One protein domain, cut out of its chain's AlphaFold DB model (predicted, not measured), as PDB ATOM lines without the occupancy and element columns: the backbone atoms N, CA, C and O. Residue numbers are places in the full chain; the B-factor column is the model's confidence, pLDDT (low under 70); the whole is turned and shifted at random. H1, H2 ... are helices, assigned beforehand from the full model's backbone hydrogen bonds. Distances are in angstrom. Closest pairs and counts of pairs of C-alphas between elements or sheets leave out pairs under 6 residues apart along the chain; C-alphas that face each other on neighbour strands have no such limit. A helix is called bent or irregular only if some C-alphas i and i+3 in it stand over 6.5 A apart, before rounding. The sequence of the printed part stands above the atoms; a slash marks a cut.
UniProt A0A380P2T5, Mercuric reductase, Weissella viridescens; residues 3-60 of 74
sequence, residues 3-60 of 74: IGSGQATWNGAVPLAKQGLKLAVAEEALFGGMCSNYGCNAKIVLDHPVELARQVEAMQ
ATOM      1  N   ILE A   3     -43.021  58.516 -48.380       96.75
ATOM      2  CA  ILE A   3     -42.880  57.620 -49.530       96.75
ATOM      3  C   ILE A   3     -42.674  56.217 -48.958       96.75
ATOM      4  O   ILE A   3     -41.728  55.990 -48.205       96.75
ATOM      5  N   GLY A   4     -43.599  55.316 -49.265       96.75
ATOM      6  CA  GLY A   4     -43.776  54.028 -48.607       96.75
ATOM      7  C   GLY A   4     -44.746  54.094 -47.423       96.75
ATOM      8  O   GLY A   4     -44.784  55.058 -46.656       96.75
ATOM      9  N   SER A   5     -45.518  53.027 -47.250       96.88
ATOM     10  CA  SER A   5     -46.597  52.851 -46.269       96.88
ATOM     11  C   SER A   5     -46.284  51.776 -45.218       96.88
ATOM     12  O   SER A   5     -47.185  51.178 -44.632       96.88
ATOM     13  N   GLY A   6     -44.999  51.499 -44.982       96.25
ATOM     14  CA  GLY A   6     -44.562  50.548 -43.959       96.25
ATOM     15  C   GLY A   6     -44.873  51.000 -42.527       96.25
ATOM     16  O   GLY A   6     -45.291  52.131 -42.282       96.25
ATOM     17  N   GLN A   7     -44.593  50.124 -41.557       96.00
ATOM     18  CA  GLN A   7     -44.845  50.373 -40.129       96.00
ATOM     19  C   GLN A   7     -44.272  51.714 -39.632       96.00
ATOM     20  O   GLN A   7     -44.924  52.425 -38.870       96.00
ATOM     21  N   ALA A   8     -43.075  52.092 -40.092       96.12
ATOM     22  CA  ALA A   8     -42.448  53.361 -39.726       96.12
ATOM     23  C   ALA A   8     -43.270  54.577 -40.187       96.12
ATOM     24  O   ALA A   8     -43.445  55.528 -39.422       96.12
ATOM     25  N   THR A   9     -43.824  54.529 -41.404       97.19
ATOM     26  CA  THR A   9     -44.697  55.585 -41.925       97.19
ATOM     27  C   THR A   9     -45.953  55.706 -41.083       97.19
ATOM     28  O   THR A   9     -46.295  56.813 -40.689       97.19
ATOM     29  N   TRP A  10     -46.617  54.602 -40.739       95.12
ATOM     30  CA  TRP A  10     -47.825  54.661 -39.911       95.12
ATOM     31  C   TRP A  10     -47.549  55.191 -38.502       95.12
ATOM     32  O   TRP A  10     -48.294  56.044 -38.016       95.12
ATOM     33  N   ASN A  11     -46.441  54.773 -37.887       96.31
ATOM     34  CA  ASN A  11     -46.028  55.255 -36.568       96.31
ATOM     35  C   ASN A  11     -45.738  56.765 -36.545       96.31
ATOM     36  O   ASN A  11     -45.967  57.403 -35.523       96.31
ATOM     37  N   GLY A  12     -45.247  57.343 -37.644       96.25
ATOM     38  CA  GLY A  12     -44.992  58.785 -37.748       96.25
ATOM     39  C   GLY A  12     -46.196  59.591 -38.240       96.25
ATOM     40  O   GLY A  12     -46.535  60.632 -37.675       96.25
ATOM     41  N   ALA A  13     -46.875  59.107 -39.279       96.94
ATOM     42  CA  ALA A  13     -47.948  59.824 -39.953       96.94
ATOM     43  C   ALA A  13     -49.208  59.928 -39.091       96.94
ATOM     44  O   ALA A  13     -49.835  60.984 -39.071       96.94
ATOM     45  N   VAL A  14     -49.576  58.877 -38.348       96.56
ATOM     46  CA  VAL A  14     -50.805  58.886 -37.537       96.56
ATOM     47  C   VAL A  14     -50.744  59.927 -36.412       96.56
ATOM     48  O   VAL A  14     -51.690  60.711 -36.303       96.56
ATOM     49  N   PRO A  15     -49.678  60.014 -35.591       97.81
ATOM     50  CA  PRO A  15     -49.571  61.069 -34.584       97.81
ATOM     51  C   PRO A  15     -49.583  62.478 -35.180       97.81
ATOM     52  O   PRO A  15     -50.271  63.351 -34.656       97.81
ATOM     53  N   LEU A  16     -48.873  62.698 -36.288       97.81
ATOM     54  CA  LEU A  16     -48.822  64.008 -36.942       97.81
ATOM     55  C   LEU A  16     -50.177  64.397 -37.555       97.81
ATOM     56  O   LEU A  16     -50.602  65.543 -37.428       97.81
ATOM     57  N   ALA A  17     -50.908  63.447 -38.142       97.44
ATOM     58  CA  ALA A  17     -52.268  63.679 -38.624       97.44
ATOM     59  C   ALA A  17     -53.218  64.043 -37.471       97.44
ATOM     60  O   ALA A  17     -54.020  64.968 -37.598       97.44
ATOM     61  N   LYS A  18     -53.091  63.377 -36.313       98.06
ATOM     62  CA  LYS A  18     -53.862  63.702 -35.097       98.06
ATOM     63  C   LYS A  18     -53.559  65.096 -34.542       98.06
ATOM     64  O   LYS A  18     -54.415  65.671 -33.880       98.06
ATOM     65  N   GLN A  19     -52.385  65.653 -34.829       98.12
ATOM     66  CA  GLN A  19     -52.031  67.042 -34.507       98.12
ATOM     67  C   GLN A  19     -52.587  68.057 -35.525       98.12
ATOM     68  O   GLN A  19     -52.309  69.249 -35.425       98.12
ATOM     69  N   GLY A  20     -53.373  67.608 -36.509       98.19
ATOM     70  CA  GLY A  20     -54.006  68.465 -37.514       98.19
ATOM     71  C   GLY A  20     -53.131  68.766 -38.732       98.19
ATOM     72  O   GLY A  20     -53.544  69.541 -39.597       98.19
ATOM     73  N   LEU A  21     -51.942  68.160 -38.845       98.25
ATOM     74  CA  LEU A  21     -51.102  68.331 -40.027       98.25
ATOM     75  C   LEU A  21     -51.716  67.590 -41.221       98.25
ATOM     76  O   LEU A  21     -52.096  66.422 -41.132       98.25
ATOM     77  N   LYS A  22     -51.749  68.259 -42.377       97.94
ATOM     78  CA  LYS A  22     -52.108  67.629 -43.650       97.94
ATOM     79  C   LYS A  22     -50.901  66.872 -44.190       97.94
ATOM     80  O   LYS A  22     -49.860  67.464 -44.470       97.94
ATOM     81  N   LEU A  23     -51.046  65.563 -44.333       97.12
ATOM     82  CA  LEU A  23     -49.985  64.663 -44.769       97.12
ATOM     83  C   LEU A  23     -50.444  63.894 -46.005       97.12
ATOM     84  O   LEU A  23     -51.632  63.669 -46.205       97.12
ATOM     85  N   ALA A  24     -49.475  63.465 -46.803       97.19
ATOM     86  CA  ALA A  24     -49.677  62.546 -47.911       97.19
ATOM     87  C   ALA A  24     -48.733  61.353 -47.728       97.19
ATOM     88  O   ALA A  24     -47.599  61.532 -47.265       97.19
ATOM     89  N   VAL A  25     -49.230  60.167 -48.065       97.38
ATOM     90  CA  VAL A  25     -48.494  58.901 -48.094       97.38
ATOM     91  C   VAL A  25     -48.660  58.340 -49.499       97.38
ATOM     92  O   VAL A  25     -49.791  58.199 -49.961       97.38
ATOM     93  N   ALA A  26     -47.554  58.045 -50.171       97.25
ATOM     94  CA  ALA A  26     -47.549  57.373 -51.467       97.25
ATOM     95  C   ALA A  26     -46.938  55.979 -51.312       97.25
ATOM     96  O   ALA A  26     -45.922  55.832 -50.639       97.25
ATOM     97  N   GLU A  27     -47.547  54.972 -51.924       97.06
ATOM     98  CA  GLU A  27     -47.096  53.580 -51.917       97.06
ATOM     99  C   GLU A  27     -47.246  53.021 -53.331       97.06
ATOM    100  O   GLU A  27     -48.220  53.341 -54.012       97.06
ATOM    101  N   GLU A  28     -46.277  52.221 -53.767       96.75
ATOM    102  CA  GLU A  28     -46.325  51.544 -55.067       96.75
ATOM    103  C   GLU A  28     -47.005  50.175 -54.942       96.75
ATOM    104  O   GLU A  28     -47.747  49.761 -55.831       96.75
ATOM    105  N   ALA A  29     -46.762  49.483 -53.829       93.00
ATOM    106  CA  ALA A  29     -47.226  48.125 -53.588       93.00
ATOM    107  C   ALA A  29     -48.454  48.087 -52.653       93.00
ATOM    108  O   ALA A  29     -49.324  48.958 -52.669       93.00
ATOM    109  N   LEU A  30     -48.552  47.037 -51.833       95.06
ATOM    110  CA  LEU A  30     -49.609  46.899 -50.837       95.06
ATOM    111  C   LEU A  30     -49.378  47.826 -49.641       95.06
ATOM    112  O   LEU A  30     -48.270  47.932 -49.102       95.06
ATOM    113  N   PHE A  31     -50.466  48.435 -49.170       94.19
ATOM    114  CA  PHE A  31     -50.448  49.236 -47.953       94.19
ATOM    115  C   PHE A  31     -49.970  48.423 -46.743       94.19
ATOM    116  O   PHE A  31     -50.291  47.245 -46.592       94.19
ATOM    117  N   GLY A  32     -49.202  49.059 -45.858       93.38
ATOM    118  CA  GLY A  32     -48.643  48.418 -44.659       93.38
ATOM    119  C   GLY A  32     -47.214  47.902 -44.849       93.38
ATOM    120  O   GLY A  32     -46.554  47.543 -43.871       93.38
ATOM    121  N   GLY A  33     -46.702  47.925 -46.084       94.62
ATOM    122  CA  GLY A  33     -45.320  47.595 -46.419       94.62
ATOM    123  C   GLY A  33     -44.937  46.139 -46.146       94.62
ATOM    124  O   GLY A  33     -45.779  45.258 -45.980       94.62
ATOM    125  N   MET A  34     -43.629  45.880 -46.105       94.31
ATOM    126  CA  MET A  34     -43.079  44.520 -46.062       94.31
ATOM    127  C   MET A  34     -43.503  43.721 -44.827       94.31
ATOM    128  O   MET A  34     -43.988  42.611 -44.978       94.31
ATOM    129  N   CYS A  35     -43.356  44.260 -43.610       94.38
ATOM    130  CA  CYS A  35     -43.606  43.496 -42.376       94.38
ATOM    131  C   CYS A  35     -45.043  42.947 -42.301       94.38
ATOM    132  O   CYS A  35     -45.234  41.805 -41.887       94.38
ATOM    133  N   SER A  36     -46.029  43.712 -42.775       93.62
ATOM    134  CA  SER A  36     -47.432  43.291 -42.773       93.62
ATOM    135  C   SER A  36     -47.776  42.319 -43.900       93.62
ATOM    136  O   SER A  36     -48.556  41.401 -43.674       93.62
ATOM    137  N   ASN A  37     -47.203  42.512 -45.092       93.50
ATOM    138  CA  ASN A  37     -47.621  41.779 -46.290       93.50
ATOM    139  C   ASN A  37     -46.741  40.558 -46.614       93.50
ATOM    140  O   ASN A  37     -47.245  39.560 -47.113       93.50
ATOM    141  N   TYR A  38     -45.440  40.619 -46.321       92.62
ATOM    142  CA  TYR A  38     -44.453  39.610 -46.747       92.62
ATOM    143  C   TYR A  38     -43.408  39.261 -45.674       92.62
ATOM    144  O   TYR A  38     -42.534  38.430 -45.901       92.62
ATOM    145  N   GLY A  39     -43.449  39.931 -44.523       93.38
ATOM    146  CA  GLY A  39     -42.445  39.832 -43.471       93.38
ATOM    147  C   GLY A  39     -43.026  39.240 -42.200       93.38
ATOM    148  O   GLY A  39     -43.488  38.107 -42.187       93.38
ATOM    149  N   CYS A  40     -42.985  40.013 -41.118       94.94
ATOM    150  CA  CYS A  40     -43.313  39.571 -39.770       94.94
ATOM    151  C   CYS A  40     -44.664  38.850 -39.666       94.94
ATOM    152  O   CYS A  40     -44.718  37.756 -39.118       94.94
ATOM    153  N   ASN A  41     -45.742  39.421 -40.208       93.81
ATOM    154  CA  ASN A  41     -47.074  38.826 -40.075       93.81
ATOM    155  C   ASN A  41     -47.182  37.515 -40.860       93.81
ATOM    156  O   ASN A  41     -47.650  36.517 -40.320       93.81
ATOM    157  N   ALA A  42     -46.689  37.498 -42.102       91.50
ATOM    158  CA  ALA A  42     -46.642  36.286 -42.916       91.50
ATOM    159  C   ALA A  42     -45.786  35.198 -42.241       91.50
ATOM    160  O   ALA A  42     -46.202  34.047 -42.142       91.50
ATOM    161  N   LYS A  43     -44.626  35.580 -41.692       92.75
ATOM    162  CA  LYS A  43     -43.743  34.693 -40.929       92.75
ATOM    163  C   LYS A  43     -44.446  34.114 -39.706       92.75
ATOM    164  O   LYS A  43     -44.380  32.914 -39.508       92.75
ATOM    165  N   ILE A  44     -45.139  34.933 -38.917       94.06
ATOM    166  CA  ILE A  44     -45.868  34.478 -37.724       94.06
ATOM    167  C   ILE A  44     -46.908  33.419 -38.101       94.06
ATOM    168  O   ILE A  44     -46.962  32.362 -37.476       94.06
ATOM    169  N   VAL A  45     -47.697  33.672 -39.145       91.50
ATOM    170  CA  VAL A  45     -48.731  32.732 -39.605       91.50
ATOM    171  C   VAL A  45     -48.128  31.391 -40.034       91.50
ATOM    172  O   VAL A  45     -48.735  30.351 -39.795       91.50
ATOM    173  N   LEU A  46     -46.929  31.399 -40.620       90.94
ATOM    174  CA  LEU A  46     -46.249  30.193 -41.098       90.94
ATOM    175  C   LEU A  46     -45.451  29.461 -40.007       90.94
ATOM    176  O   LEU A  46     -45.444  28.233 -39.968       90.94
ATOM    177  N   ASP A  47     -44.790  30.194 -39.116       93.75
ATOM    178  CA  ASP A  47     -43.892  29.636 -38.103       93.75
ATOM    179  C   ASP A  47     -44.639  29.037 -36.916       93.75
ATOM    180  O   ASP A  47     -44.268  27.972 -36.423       93.75
ATOM    181  N   HIS A  48     -45.672  29.722 -36.420       94.19
ATOM    182  CA  HIS A  48     -46.356  29.307 -35.194       94.19
ATOM    183  C   HIS A  48     -46.964  27.896 -35.283       94.19
ATOM    184  O   HIS A  48     -46.825  27.144 -34.318       94.19
ATOM    185  N   PRO A  49     -47.587  27.482 -36.405       92.38
ATOM    186  CA  PRO A  49     -48.049  26.105 -36.566       92.38
ATOM    187  C   PRO A  49     -46.918  25.072 -36.490       92.38
ATOM    188  O   PRO A  49     -47.101  24.008 -35.901       92.38
ATOM    189  N   VAL A  50     -45.745  25.385 -37.049       93.12
ATOM    190  CA  VAL A  50     -44.566  24.502 -37.004       93.12
ATOM    191  C   VAL A  50     -44.044  24.380 -35.576       93.12
ATOM    192  O   VAL A  50     -43.741  23.279 -35.118       93.12
ATOM    193  N   GLU A  51     -43.958  25.499 -34.861       94.56
ATOM    194  CA  GLU A  51     -43.557  25.518 -33.456       94.56
ATOM    195  C   GLU A  51     -44.517  24.687 -32.594       94.56
ATOM    196  O   GLU A  51     -44.085  23.844 -31.812       94.56
ATOM    197  N   LEU A  52     -45.825  24.842 -32.802       93.62
ATOM    198  CA  LEU A  52     -46.830  24.056 -32.095       93.62
ATOM    199  C   LEU A  52     -46.712  22.554 -32.400       93.62
ATOM    200  O   LEU A  52     -46.793  21.741 -31.479       93.62
ATOM    201  N   ALA A  53     -46.477  22.175 -33.660       93.56
ATOM    202  CA  ALA A  53     -46.262  20.778 -34.040       93.56
ATOM    203  C   ALA A  53     -45.079  20.156 -33.279       93.56
ATOM    204  O   ALA A  53     -45.208  19.062 -32.727       93.56
ATOM    205  N   ARG A  54     -43.967  20.889 -33.159       93.56
ATOM    206  CA  ARG A  54     -42.787  20.450 -32.395       93.56
ATOM    207  C   ARG A  54     -43.062  20.321 -30.903       93.56
ATOM    208  O   ARG A  54     -42.572  19.390 -30.269       93.56
ATOM    209  N   GLN A  55     -43.841  21.236 -30.331       94.94
ATOM    210  CA  GLN A  55     -44.230  21.155 -28.923       94.94
ATOM    211  C   GLN A  55     -45.091  19.917 -28.650       94.94
ATOM    212  O   GLN A  55     -44.874  19.235 -27.649       94.94
ATOM    213  N   VAL A  56     -46.025  19.592 -29.550       95.00
ATOM    214  CA  VAL A  56     -46.844  18.375 -29.451       95.00
ATOM    215  C   VAL A  56     -45.995  17.112 -29.586       95.00
ATOM    216  O   VAL A  56     -46.184  16.185 -28.802       95.00
ATOM    217  N   GLU A  57     -45.029  17.071 -30.507       93.69
ATOM    218  CA  GLU A  57     -44.063  15.963 -30.596       93.69
ATOM    219  C   GLU A  57     -43.248  15.798 -29.304       93.69
ATOM    220  O   GLU A  57     -43.104  14.690 -28.794       93.69
ATOM    221  N   ALA A  58     -42.756  16.894 -28.722       94.56
ATOM    222  CA  ALA A  58     -41.932  16.855 -27.510       94.56
ATOM    223  C   ALA A  58     -42.690  16.424 -26.236       94.56
ATOM    224  O   ALA A  58     -42.066  16.132 -25.208       94.56
ATOM    225  N   MET A  59     -44.024  16.427 -26.277       95.56
ATOM    226  CA  MET A  59     -44.898  16.067 -25.157       95.56
ATOM    227  C   MET A  59     -45.579  14.703 -25.318       95.56
ATOM    228  O   MET A  59     -46.325  14.300 -24.419       95.56
ATOM    229  N   GLN A  60     -45.296  13.972 -26.403       94.69
ATOM    230  CA  GLN A  60     -45.731  12.580 -26.528       94.69
ATOM    231  C   GLN A  60     -45.238  11.767 -25.323       94.69
ATOM    232  O   GLN A  60     -44.180  12.052 -24.756       94.69
TER     233      GLN A  60
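Overview. This is residues 3 to 60 of the 74 residues of the protein "Mercuric reductase" of Weissella viridescens (UniProt A0A380P2T5). A long helix, H3, sticks out as an arm from a small, loosely built head made of helix H1, the short helix H2 and a long unnamed stretch, residues 19 to 32. In the head, that stretch leads from the far end of H1 back to H2, which sits at the joint between head and arm; residues 44 to 60 stand free and make much of the length. The printed part has 58 residues, with three named helices in the order H1, H2, H3 and no named strand, and its class is all helix. The whole is extended, with a radius of gyration of the C-alphas of 17.6 A and spans of 58 by 24 by 10 A.

Along the chain. H3, the longest helix, holds residues 40 to 58 and measures 25.9 A from first to last C-alpha, from C-alpha 40 at (-43.313, 39.571, -39.770) to C-alpha 58 at (-41.932, 16.855, -27.510). H2 is short, residues 33 to 37. H1 holds residues 7 to 18 and measures 16.9 A, beginning with C-alpha 7 at (-44.845, 50.373, -40.129).

Arrangement. H3 has a kink of 30 degrees near residue 47, and it is neither bent nor irregular, but only just: C-alphas 46 and 49 are 6.4 A apart. H3 and H2 touch only at the corner by their link, and only just, with 3 pairs of C-alphas within 8 A; H3 does so with residues 41 to 42 alone. Their closest C-alphas are those of Cys 35 and Asn 41, 6.3 A apart. H1 and H2 only just touch, also with 3 pairs of C-alphas within 8 A, and H1 does so with residue 7 alone. Their closest C-alphas are those of Gln 7 and Gly 33, 6.9 A apart. H1 and H3 are apart. In H2 every O i to N i+4 pair is within hydrogen-bond range, while H1 has 7 of 8 and H3 13 of 15.

Size, cuts and confidence. The two C-alphas farthest apart are those of Lys 22 and Gln 60, at 58.0 A. Residues 15 to 20, of which 15 to 18 belong to H1, stand free, and so do residues 44 to 60, of which 44 to 58 belong to H3. Without these stretches the body has 35 residues and spans 34 by 19 by 9 A. The link from H1 to H2, 14 residues, is long, and the link from H2 to H3, 2 residues, is tight. The printed part has no cut. Its mean pLDDT is 95.2, and no printed residue is under 70.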